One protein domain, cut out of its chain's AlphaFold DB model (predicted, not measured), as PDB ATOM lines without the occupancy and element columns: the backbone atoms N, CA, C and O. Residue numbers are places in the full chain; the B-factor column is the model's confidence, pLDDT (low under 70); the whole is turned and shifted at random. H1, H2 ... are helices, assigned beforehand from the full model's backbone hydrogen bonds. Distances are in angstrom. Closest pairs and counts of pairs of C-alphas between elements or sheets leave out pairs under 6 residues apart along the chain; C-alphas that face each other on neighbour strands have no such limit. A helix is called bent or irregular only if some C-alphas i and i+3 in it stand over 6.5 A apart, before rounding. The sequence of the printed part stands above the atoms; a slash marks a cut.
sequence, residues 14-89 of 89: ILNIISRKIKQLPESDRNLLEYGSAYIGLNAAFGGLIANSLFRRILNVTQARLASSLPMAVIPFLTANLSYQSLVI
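This is residues 14 to 89 of the 89 residues of the protein "Transmembrane protein 126A" of Mus musculus (UniProt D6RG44). Three helices make an open, flat U: the long arm H2b is its base, H1 makes the shorter side, joined to the base through the short arm H2a, and H3 makes the other, longer side. The middle of the U is empty, with H1 and H3 apart. The printed part has 76 residues with three named helices, in the order H1, H2, H3, and no named strand; the class is all helix. The whole is extended, with a radius of gyration of the C-alphas of 20.8 A and spans of 55 by 39 by 14 A.

The longest helix, H2, residues 27 to 58, was assigned as one helix by its hydrogen bonds but is bent: C-alphas 34 and 37 are 7.2 A apart. Its arms, H2a, residues 27 to 34, and H2b, residues 37 to 58, stand at a steep tilt of 55 degrees. H1, residues 14 to 24, and H2a form a helical hairpin and only just touch, with 3 pairs of C-alphas within 8 A; the closest C-alphas, those of Ile 22 and Arg 30, are 5.9 A apart. They run opposite ways at a shallow tilt of 26 degrees. H2b touches no helix, and H3, residues 69 to 87, touches no helix. Every O i to N i+4 pair is within hydrogen-bond range in H1, H2a and H2b, and 14 of 15 are in H3.

H2b measures 30.9 A from C-alpha 37 at (156.299, 135.853, 133.030) to C-alpha 58, and H2a 10.3 A. H1 begins with C-alpha 14 at (169.928, 133.175, 120.270) and measures 15.6 A. H3 measures 27.1 A and ends with C-alpha 87 at (138.607, 126.925, 107.054).

The two C-alphas farthest apart, those of Gln 24 and Gln 63, are 56.9 A apart. Residues 35 to 55, which belong to H2, stand free, as do residues 70 to 89, of which 70 to 87 belong to H3. The link from H1 to H2 is tight, with 2 residues, and that from H2 to H3 is short, with 10. The printed part has no cut. Its mean pLDDT is 75.8; residues 55 to 74 and residue 89 are under 70.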
ATOM      1  N   ILE A  14     170.873 132.073 120.074       87.56
ATOM      2  CA  ILE A  14     169.928 133.175 120.270       87.56
ATOM      3  C   ILE A  14     169.610 133.336 121.762       87.56
ATOM      4  O   ILE A  14     169.714 134.444 122.291       87.56
ATOM      5  N   LEU A  15     169.317 132.242 122.469       85.94
ATOM      6  CA  LEU A  15     169.052 132.262 123.911       85.94
ATOM      7  C   LEU A  15     170.256 132.765 124.720       85.94
ATOM      8  O   LEU A  15     170.085 133.546 125.657       85.94
ATOM      9  N   ASN A  16     171.481 132.400 124.336       85.44
ATOM     10  CA  ASN A  16     172.702 132.887 124.984       85.44
ATOM     11  C   ASN A  16     172.904 134.402 124.775       85.44
ATOM     12  O   ASN A  16     173.236 135.130 125.715       85.44
ATOM     13  N   ILE A  17     172.647 134.910 123.564       88.69
ATOM     14  CA  ILE A  17     172.703 136.351 123.257       88.69
ATOM     15  C   ILE A  17     171.654 137.122 124.070       88.69
ATOM     16  O   ILE A  17     171.963 138.175 124.635       88.69
ATOM     17  N   ILE A  18     170.434 136.589 124.168       86.00
ATOM     18  CA  ILE A  18     169.344 137.176 124.956       86.00
ATOM     19  C   ILE A  18     169.703 137.184 126.445       86.00
ATOM     20  O   ILE A  18     169.605 138.228 127.085       86.00
ATOM     21  N   SER A  19     170.203 136.070 126.986       84.38
ATOM     22  CA  SER A  19     170.619 135.973 128.390       84.38
ATOM     23  C   SER A  19     171.724 136.978 128.733       84.38
ATOM     24  O   SER A  19     171.669 137.644 129.768       84.38
ATOM     25  N   ARG A  20     172.702 137.168 127.836       86.19
ATOM     26  CA  ARG A  20     173.739 138.198 128.006       86.19
ATOM     27  C   ARG A  20     173.171 139.610 127.993       86.19
ATOM     28  O   ARG A  20     173.588 140.410 128.824       86.19
ATOM     29  N   LYS A  21     172.232 139.919 127.091       85.06
ATOM     30  CA  LYS A  21     171.558 141.225 127.082       85.06
ATOM     31  C   LYS A  21     170.784 141.447 128.378       85.06
ATOM     32  O   LYS A  21     170.986 142.480 128.993       85.06
ATOM     33  N   ILE A  22     170.005 140.471 128.846       83.31
ATOM     34  CA  ILE A  22     169.236 140.562 130.103       83.31
ATOM     35  C   ILE A  22     170.142 140.866 131.307       83.31
ATOM     36  O   ILE A  22     169.773 141.662 132.161       83.31
ATOM     37  N   LYS A  23     171.353 140.293 131.362       81.19
ATOM     38  CA  LYS A  23     172.331 140.591 132.426       81.19
ATOM     39  C   LYS A  23     172.960 141.988 132.342       81.19
ATOM     40  O   LYS A  23     173.535 142.433 133.324       81.19
ATOM     41  N   GLN A  24     172.903 142.645 131.184       85.31
ATOM     42  CA  GLN A  24     173.402 144.013 130.989       85.31
ATOM     43  C   GLN A  24     172.335 145.080 131.275       85.31
ATOM     44  O   GLN A  24     172.658 146.267 131.271       85.31
ATOM     45  N   LEU A  25     171.079 144.679 131.493       82.56
ATOM     46  CA  LEU A  25     169.995 145.593 131.840       82.56
ATOM     47  C   LEU A  25     170.046 145.985 133.330       82.56
ATOM     48  O   LEU A  25     170.570 145.231 134.151       82.56
ATOM     49  N   PRO A  26     169.478 147.150 133.694       82.56
ATOM     50  CA  PRO A  26     169.316 147.544 135.088       82.56
ATOM     51  C   PRO A  26     168.471 146.527 135.875       82.56
ATOM     52  O   PRO A  26     167.551 145.909 135.338       82.56
ATOM     53  N   GLU A  27     168.772 146.373 137.169       76.56
ATOM     54  CA  GLU A  27     168.192 145.343 138.053       76.56
ATOM     55  C   GLU A  27     166.650 145.311 138.046       76.56
ATOM     56  O   GLU A  27     166.047 144.238 138.082       76.56
ATOM     57  N   SER A  28     165.994 146.471 137.929       75.38
ATOM     58  CA  SER A  28     164.529 146.570 137.861       75.38
ATOM     59  C   SER A  28     163.936 145.877 136.628       75.38
ATOM     60  O   SER A  28     162.956 145.139 136.752       75.38
ATOM     61  N   ASP A  29     164.549 146.058 135.458       77.19
ATOM     62  CA  ASP A  29     164.078 145.466 134.201       77.19
ATOM     63  C   ASP A  29     164.445 143.983 134.116       77.19
ATOM     64  O   ASP A  29     163.685 143.165 133.590       77.19
ATOM     65  N   ARG A  30     165.595 143.612 134.694       80.19
ATOM     66  CA  ARG A  30     166.033 142.219 134.802       80.19
ATOM     67  C   ARG A  30     165.051 141.389 135.629       80.19
ATOM     68  O   ARG A  30     164.647 140.315 135.187       80.19
ATOM     69  N   ASN A  31     164.624 141.899 136.784       77.25
ATOM     70  CA  ASN A  31     163.659 141.216 137.644       77.25
ATOM     71  C   ASN A  31     162.298 141.020 136.944       77.25
ATOM     72  O   ASN A  31     161.671 139.969 137.078       77.25
ATOM     73  N   LEU A  32     161.860 141.999 136.145       80.31
ATOM     74  CA  LEU A  32     160.620 141.915 135.370       80.31
ATOM     75  C   LEU A  32     160.723 140.871 134.247       80.31
ATOM     76  O   LEU A  32     159.807 140.076 134.063       80.31
ATOM     77  N   LEU A  33     161.840 140.805 133.525       79.06
ATOM     78  CA  LEU A  33     162.029 139.817 132.455       79.06
ATOM     79  C   LEU A  33     162.227 138.389 132.985       79.06
ATOM     80  O   LEU A  33     161.779 137.438 132.348       79.06
ATOM     81  N   GLU A  34     162.869 138.234 134.144       80.75
ATOM     82  CA  GLU A  34     163.157 136.927 134.746       80.75
ATOM     83  C   GLU A  34     161.930 136.352 135.481       80.75
ATOM     84  O   GLU A  34     161.607 135.175 135.319       80.75
ATOM     85  N   TYR A  35     161.181 137.184 136.216       82.62
ATOM     86  CA  TYR A  35     160.062 136.731 137.056       82.62
ATOM     87  C   TYR A  35     158.682 137.225 136.611       82.62
ATOM     88  O   TYR A  35     157.669 136.678 137.050       82.62
ATOM     89  N   GLY A  36     158.595 138.216 135.722       82.31
ATOM     90  CA  GLY A  36     157.319 138.797 135.288       82.31
ATOM     91  C   GLY A  36     156.436 137.807 134.533       82.31
ATOM     92  O   GLY A  36     155.233 137.764 134.776       82.31
ATOM     93  N   SER A  37     157.026 136.947 133.697       84.56
ATOM     94  CA  SER A  37     156.299 135.853 133.030       84.56
ATOM     95  C   SER A  37     155.677 134.888 134.046       84.56
ATOM     96  O   SER A  37     154.486 134.588 133.976       84.56
ATOM     97  N   ALA A  38     156.455 134.464 135.046       87.00
ATOM     98  CA  ALA A  38     155.976 133.572 136.097       87.00
ATOM     99  C   ALA A  38     154.884 134.233 136.953       87.00
ATOM    100  O   ALA A  38     153.879 133.599 137.268       87.00
ATOM    101  N   TYR A  39     155.043 135.518 137.282       84.31
ATOM    102  CA  TYR A  39     154.063 136.276 138.053       84.31
ATOM    103  C   TYR A  39     152.742 136.437 137.294       84.31
ATOM    104  O   TYR A  39     151.680 136.137 137.838       84.31
ATOM    105  N   ILE A  40     152.789 136.854 136.026       89.75
ATOM    106  CA  ILE A  40     151.595 136.984 135.180       89.75
ATOM    107  C   ILE A  40     150.945 135.615 134.971       89.75
ATOM    108  O   ILE A  40     149.732 135.495 135.118       89.75
ATOM    109  N   GLY A  41     151.736 134.576 134.696       90.31
ATOM    110  CA  GLY A  41     151.242 133.215 134.506       90.31
ATOM    111  C   GLY A  41     150.538 132.663 135.747       90.31
ATOM    112  O   GLY A  41     149.447 132.106 135.637       90.31
ATOM    113  N   LEU A  42     151.108 132.873 136.936       92.00
ATOM    114  CA  LEU A  42     150.509 132.436 138.195       92.00
ATOM    115  C   LEU A  42     149.215 133.200 138.510       92.00
ATOM    116  O   LEU A  42     148.213 132.583 138.868       92.00
ATOM    117  N   ASN A  43     149.203 134.520 138.314       90.31
ATOM    118  CA  ASN A  43     147.997 135.331 138.499       90.31
ATOM    119  C   ASN A  43     146.897 134.963 137.490       90.31
ATOM    120  O   ASN A  43     145.737 134.829 137.870       90.31
ATOM    121  N   ALA A  44     147.250 134.737 136.223       90.19
ATOM    122  CA  ALA A  44     146.315 134.309 135.187       90.19
ATOM    123  C   ALA A  44     145.744 132.913 135.474       90.19
ATOM    124  O   ALA A  44     144.538 132.702 135.343       90.19
ATOM    125  N   ALA A  45     146.576 131.974 135.933       91.88
ATOM    126  CA  ALA A  45     146.127 130.650 136.352       91.88
ATOM    127  C   ALA A  45     145.141 130.743 137.526       91.88
ATOM    128  O   ALA A  45     144.075 130.127 137.494       91.88
ATOM    129  N   PHE A  46     145.453 131.560 138.533       91.44
ATOM    130  CA  PHE A  46     144.578 131.760 139.685       91.44
ATOM    131  C   PHE A  46     143.252 132.426 139.290       91.44
ATOM    132  O   PHE A  46     142.182 131.963 139.688       91.44
ATOM    133  N   GLY A  47     143.304 133.445 138.428       90.62
ATOM    134  CA  GLY A  47     142.125 134.079 137.837       90.62
ATOM    135  C   GLY A  47     141.259 133.090 137.053       90.62
ATOM    136  O   GLY A  47     140.041 133.082 137.217       90.62
ATOM    137  N   GLY A  48     141.874 132.192 136.280       86.44
ATOM    138  CA  GLY A  48     141.181 131.121 135.563       86.44
ATOM    139  C   GLY A  48     140.497 130.117 136.494       86.44
ATOM    140  O   GLY A  48     139.349 129.738 136.258       86.44
ATOM    141  N   LEU A  49     141.149 129.727 137.594       88.56
ATOM    142  CA  LEU A  49     140.556 128.842 138.604       88.56
ATOM    143  C   LEU A  49     139.376 129.503 139.329       88.56
ATOM    144  O   LEU A  49     138.346 128.857 139.540       88.56
ATOM    145  N   ILE A  50     139.493 130.789 139.673       84.31
ATOM    146  CA  ILE A  50     138.411 131.562 140.294       84.31
ATOM    147  C   ILE A  50     137.243 131.720 139.323       84.31
ATOM    148  O   ILE A  50     136.103 131.452 139.703       84.31
ATOM    149  N   ALA A  51     137.509 132.092 138.070       80.94
ATOM    150  CA  ALA A  51     136.489 132.202 137.035       80.94
ATOM    151  C   ALA A  51     135.772 130.861 136.822       80.94
ATOM    152  O   ALA A  51     134.546 130.819 136.804       80.94
ATOM    153  N   ASN A  52     136.514 129.750 136.773       79.25
ATOM    154  CA  ASN A  52     135.951 128.405 136.669       79.25
ATOM    155  C   ASN A  52     135.086 128.032 137.892       79.25
ATOM    156  O   ASN A  52     134.033 127.407 137.758       79.25
ATOM    157  N   SER A  53     135.488 128.442 139.096       72.81
ATOM    158  CA  SER A  53     134.717 128.219 140.326       72.81
ATOM    159  C   SER A  53     133.426 129.050 140.364       72.81
ATOM    160  O   SER A  53     132.347 128.522 140.644       72.81
ATOM    161  N   LEU A  54     133.509 130.338 140.018       74.00
ATOM    162  CA  LEU A  54     132.367 131.255 139.971       74.00
ATOM    163  C   LEU A  54     131.378 130.871 138.875       74.00
ATOM    164  O   LEU A  54     130.175 130.856 139.120       74.00
ATOM    165  N   PHE A  55     131.872 130.484 137.703       68.38
ATOM    166  CA  PHE A  55     131.046 130.022 136.597       68.38
ATOM    167  C   PHE A  55     130.201 128.797 136.991       68.38
ATOM    168  O   PHE A  55     128.993 128.766 136.763       68.38
ATOM    169  N   ARG A  56     130.798 127.826 137.699       58.69
ATOM    170  CA  ARG A  56     130.076 126.653 138.232       58.69
ATOM    171  C   ARG A  56     129.043 127.017 139.301       58.69
ATOM    172  O   ARG A  56     128.024 126.337 139.407       58.69
ATOM    173  N   ARG A  57     129.293 128.071 140.083       61.12
ATOM    174  CA  ARG A  57     128.376 128.560 141.124       61.12
ATOM    175  C   ARG A  57     127.191 129.333 140.542       61.12
ATOM    176  O   ARG A  57     126.070 129.116 140.983       61.12
ATOM    177  N   ILE A  58     127.426 130.198 139.553       59.28
ATOM    178  CA  ILE A  58     126.393 131.028 138.908       59.28
ATOM    179  C   ILE A  58     125.400 130.161 138.124       59.28
ATOM    180  O   ILE A  58     124.206 130.435 138.138       59.28
ATOM    181  N   LEU A  59     125.866 129.074 137.506       56.56
ATOM    182  CA  LEU A  59     125.000 128.145 136.773       56.56
ATOM    183  C   LEU A  59     124.262 127.116 137.654       56.56
ATOM    184  O   LEU A  59     123.606 126.227 137.120       56.56
ATOM    185  N   ASN A  60     124.344 127.222 138.987       52.88
ATOM    186  CA  ASN A  60     123.593 126.407 139.955       52.88
ATOM    187  C   ASN A  60     123.679 124.876 139.734       52.88
ATOM    188  O   ASN A  60     122.730 124.136 139.999       52.88
ATOM    189  N   VAL A  61     124.824 124.369 139.257       53.53
ATOM    190  CA  VAL A  61     125.027 122.929 139.026       53.53
ATOM    191  C   VAL A  61     125.638 122.270 140.262       53.53
ATOM    192  O   VAL A  61     126.828 121.958 140.315       53.53
ATOM    193  N   THR A  62     124.812 122.025 141.274       55.47
ATOM    194  CA  THR A  62     125.245 121.306 142.485       55.47
ATOM    195  C   THR A  62     125.121 119.780 142.328       55.47
ATOM    196  O   THR A  62     125.858 119.044 142.977       55.47
ATOM    197  N   GLN A  63     124.284 119.281 141.403       50.00
ATOM    198  CA  GLN A  63     123.959 117.844 141.291       50.00
ATOM    199  C   GLN A  63     124.610 117.108 140.098       50.00
ATOM    200  O   GLN A  63     124.738 115.889 140.130       50.00
ATOM    201  N   ALA A  64     125.093 117.811 139.065       54.84
ATOM    202  CA  ALA A  64     125.574 117.196 137.816       54.84
ATOM    203  C   ALA A  64     127.031 117.568 137.487       54.84
ATOM    204  O   ALA A  64     127.360 118.020 136.390       54.84
ATOM    205  N   ARG A  65     127.923 117.395 138.467       53.84
ATOM    206  CA  ARG A  65     129.324 117.850 138.431       53.84
ATOM    207  C   ARG A  65     130.163 117.263 137.276       53.84
ATOM    208  O   ARG A  65     131.145 117.889 136.895       53.84
ATOM    209  N   LEU A  66     129.770 116.103 136.737       52.69
ATOM    210  CA  LEU A  66     130.433 115.411 135.616       52.69
ATOM    211  C   LEU A  66     129.614 115.434 134.313       52.69
ATOM    212  O   LEU A  66     130.185 115.491 133.228       52.69
ATOM    213  N   ALA A  67     128.281 115.437 134.404       52.69
ATOM    214  CA  ALA A  67     127.409 115.414 133.226       52.69
ATOM    215  C   ALA A  67     127.285 116.786 132.536       52.69
ATOM    216  O   ALA A  67     127.019 116.844 131.343       52.69
ATOM    217  N   SER A  68     127.517 117.890 133.257       53.03
ATOM    218  CA  SER A  68     127.465 119.258 132.704       53.03
ATOM    219  C   SER A  68     128.793 119.750 132.116       53.03
ATOM    220  O   SER A  68     128.797 120.597 131.227       53.03
ATOM    221  N   SER A  69     129.930 119.207 132.565       56.31
ATOM    222  CA  SER A  69     131.255 119.538 132.024       56.31
ATOM    223  C   SER A  69     131.519 118.883 130.670       56.31
ATOM    224  O   SER A  69     132.308 119.398 129.884       56.31
ATOM    225  N   LEU A  70     130.858 117.754 130.391       58.84
ATOM    226  CA  LEU A  70     131.058 116.997 129.160       58.84
ATOM    227  C   LEU A  70     130.562 117.774 127.922       58.84
ATOM    228  O   LEU A  70     131.383 118.006 127.039       58.84
ATOM    229  N   PRO A  71     129.320 118.300 127.854       58.53
ATOM    230  CA  PRO A  71     128.897 119.144 126.733       58.53
ATOM    231  C   PRO A  71     129.739 120.414 126.615       58.53
ATOM    232  O   PRO A  71     130.047 120.857 125.516       58.53
ATOM    233  N   MET A  72     130.162 120.982 127.745       63.09
ATOM    234  CA  MET A  72     130.884 122.248 127.755       63.09
ATOM    235  C   MET A  72     132.350 122.134 127.314       63.09
ATOM    236  O   MET A  72     132.912 123.121 126.858       63.09
ATOM    237  N   ALA A  73     132.963 120.951 127.397       66.50
ATOM    238  CA  ALA A  73     134.276 120.679 126.807       66.50
ATOM    239  C   ALA A  73     134.159 120.122 125.378       66.50
ATOM    240  O   ALA A  73     134.923 120.503 124.492       66.50
ATOM    241  N   VAL A  74     133.177 119.249 125.138       69.81
ATOM    242  CA  VAL A  74     132.988 118.579 123.845       69.81
ATOM    243  C   VAL A  74     132.498 119.552 122.776       69.81
ATOM    244  O   VAL A  74     132.996 119.497 121.656       69.81
ATOM    245  N   ILE A  75     131.580 120.472 123.094       74.69
ATOM    246  CA  ILE A  75     131.039 121.411 122.101       74.69
ATOM    247  C   ILE A  75     132.124 122.369 121.582       74.69
ATOM    248  O   ILE A  75     132.275 122.446 120.361       74.69
ATOM    249  N   PRO A  76     132.935 123.044 122.421       76.75
ATOM    250  CA  PRO A  76     134.027 123.881 121.924       76.75
ATOM    251  C   PRO A  76     135.095 123.086 121.170       76.75
ATOM    252  O   PRO A  76     135.576 123.550 120.142       76.75
ATOM    253  N   PHE A  77     135.433 121.875 121.628       76.88
ATOM    254  CA  PHE A  77     136.441 121.037 120.975       76.88
ATOM    255  C   PHE A  77     135.993 120.532 119.597       76.88
ATOM    256  O   PHE A  77     136.767 120.559 118.638       76.88
ATOM    257  N   LEU A  78     134.735 120.102 119.477       79.88
ATOM    258  CA  LEU A  78     134.155 119.680 118.207       79.88
ATOM    259  C   LEU A  78     133.999 120.870 117.254       79.88
ATOM    260  O   LEU A  78     134.343 120.762 116.082       79.88
ATOM    261  N   THR A  79     133.546 122.016 117.768       81.50
ATOM    262  CA  THR A  79     133.398 123.253 116.986       81.50
ATOM    263  C   THR A  79     134.744 123.740 116.459       81.50
ATOM    264  O   THR A  79     134.842 124.109 115.292       81.50
ATOM    265  N   ALA A  80     135.797 123.695 117.279       82.69
ATOM    266  CA  ALA A  80     137.145 124.064 116.863       82.69
ATOM    267  C   ALA A  80     137.696 123.112 115.789       82.69
ATOM    268  O   ALA A  80     138.236 123.579 114.790       82.69
ATOM    269  N   ASN A  81     137.508 121.796 115.949       82.62
ATOM    270  CA  ASN A  81     137.921 120.815 114.940       82.62
ATOM    271  C   ASN A  81     137.171 120.990 113.617       82.62
ATOM    272  O   ASN A  81     137.800 121.012 112.565       82.62
ATOM    273  N   LEU A  82     135.847 121.148 113.663       84.69
ATOM    274  CA  LEU A  82     135.037 121.398 112.470       84.69
ATOM    275  C   LEU A  82     135.444 122.702 111.783       84.69
ATOM    276  O   LEU A  82     135.635 122.714 110.573       84.69
ATOM    277  N   SER A  83     135.644 123.774 112.553       81.56
ATOM    278  CA  SER A  83     136.077 125.064 112.010       81.56
ATOM    279  C   SER A  83     137.444 124.948 111.339       81.56
ATOM    280  O   SER A  83     137.603 125.401 110.213       81.56
ATOM    281  N   TYR A  84     138.410 124.282 111.979       81.62
ATOM    282  CA  TYR A  84     139.738 124.045 111.408       81.62
ATOM    283  C   TYR A  84     139.663 123.249 110.102       81.62
ATOM    284  O   TYR A  84     140.236 123.655 109.098       81.62
ATOM    285  N   GLN A  85     138.894 122.160 110.094       80.56
ATOM    286  CA  GLN A  85     138.686 121.341 108.900       80.56
ATOM    287  C   GLN A  85     137.955 122.093 107.778       80.56
ATOM    288  O   GLN A  85     138.176 121.776 106.625       80.56
ATOM    289  N   SER A  86     137.089 123.062 108.094       76.06
ATOM    290  CA  SER A  86     136.332 123.824 107.085       76.06
ATOM    291  C   SER A  86     137.033 125.082 106.566       76.06
ATOM    292  O   SER A  86     136.665 125.593 105.513       76.06
ATOM    293  N   LEU A  87     137.964 125.640 107.346       77.12
ATOM    294  CA  LEU A  87     138.607 126.925 107.054       77.12
ATOM    295  C   LEU A  87     140.068 126.782 106.623       77.12
ATOM    296  O   LEU A  87     140.610 127.721 106.043       77.12
ATOM    297  N   VAL A  88     140.722 125.667 106.959       71.69
ATOM    298  CA  VAL A  88     142.162 125.460 106.723       71.69
ATOM    299  C   VAL A  88     142.430 124.315 105.747       71.69
ATOM    300  O   VAL A  88     143.386 124.408 104.977       71.69
ATOM    301  N   ILE A  89     141.621 123.253 105.788       54.69
ATOM    302  CA  ILE A  89     141.617 122.164 104.795       54.69
ATOM    303  C   ILE A  89     140.566 122.479 103.731       54.69
ATOM    304  O   ILE A  89     140.866 122.218 102.545       54.69
TER     305      ILE A  89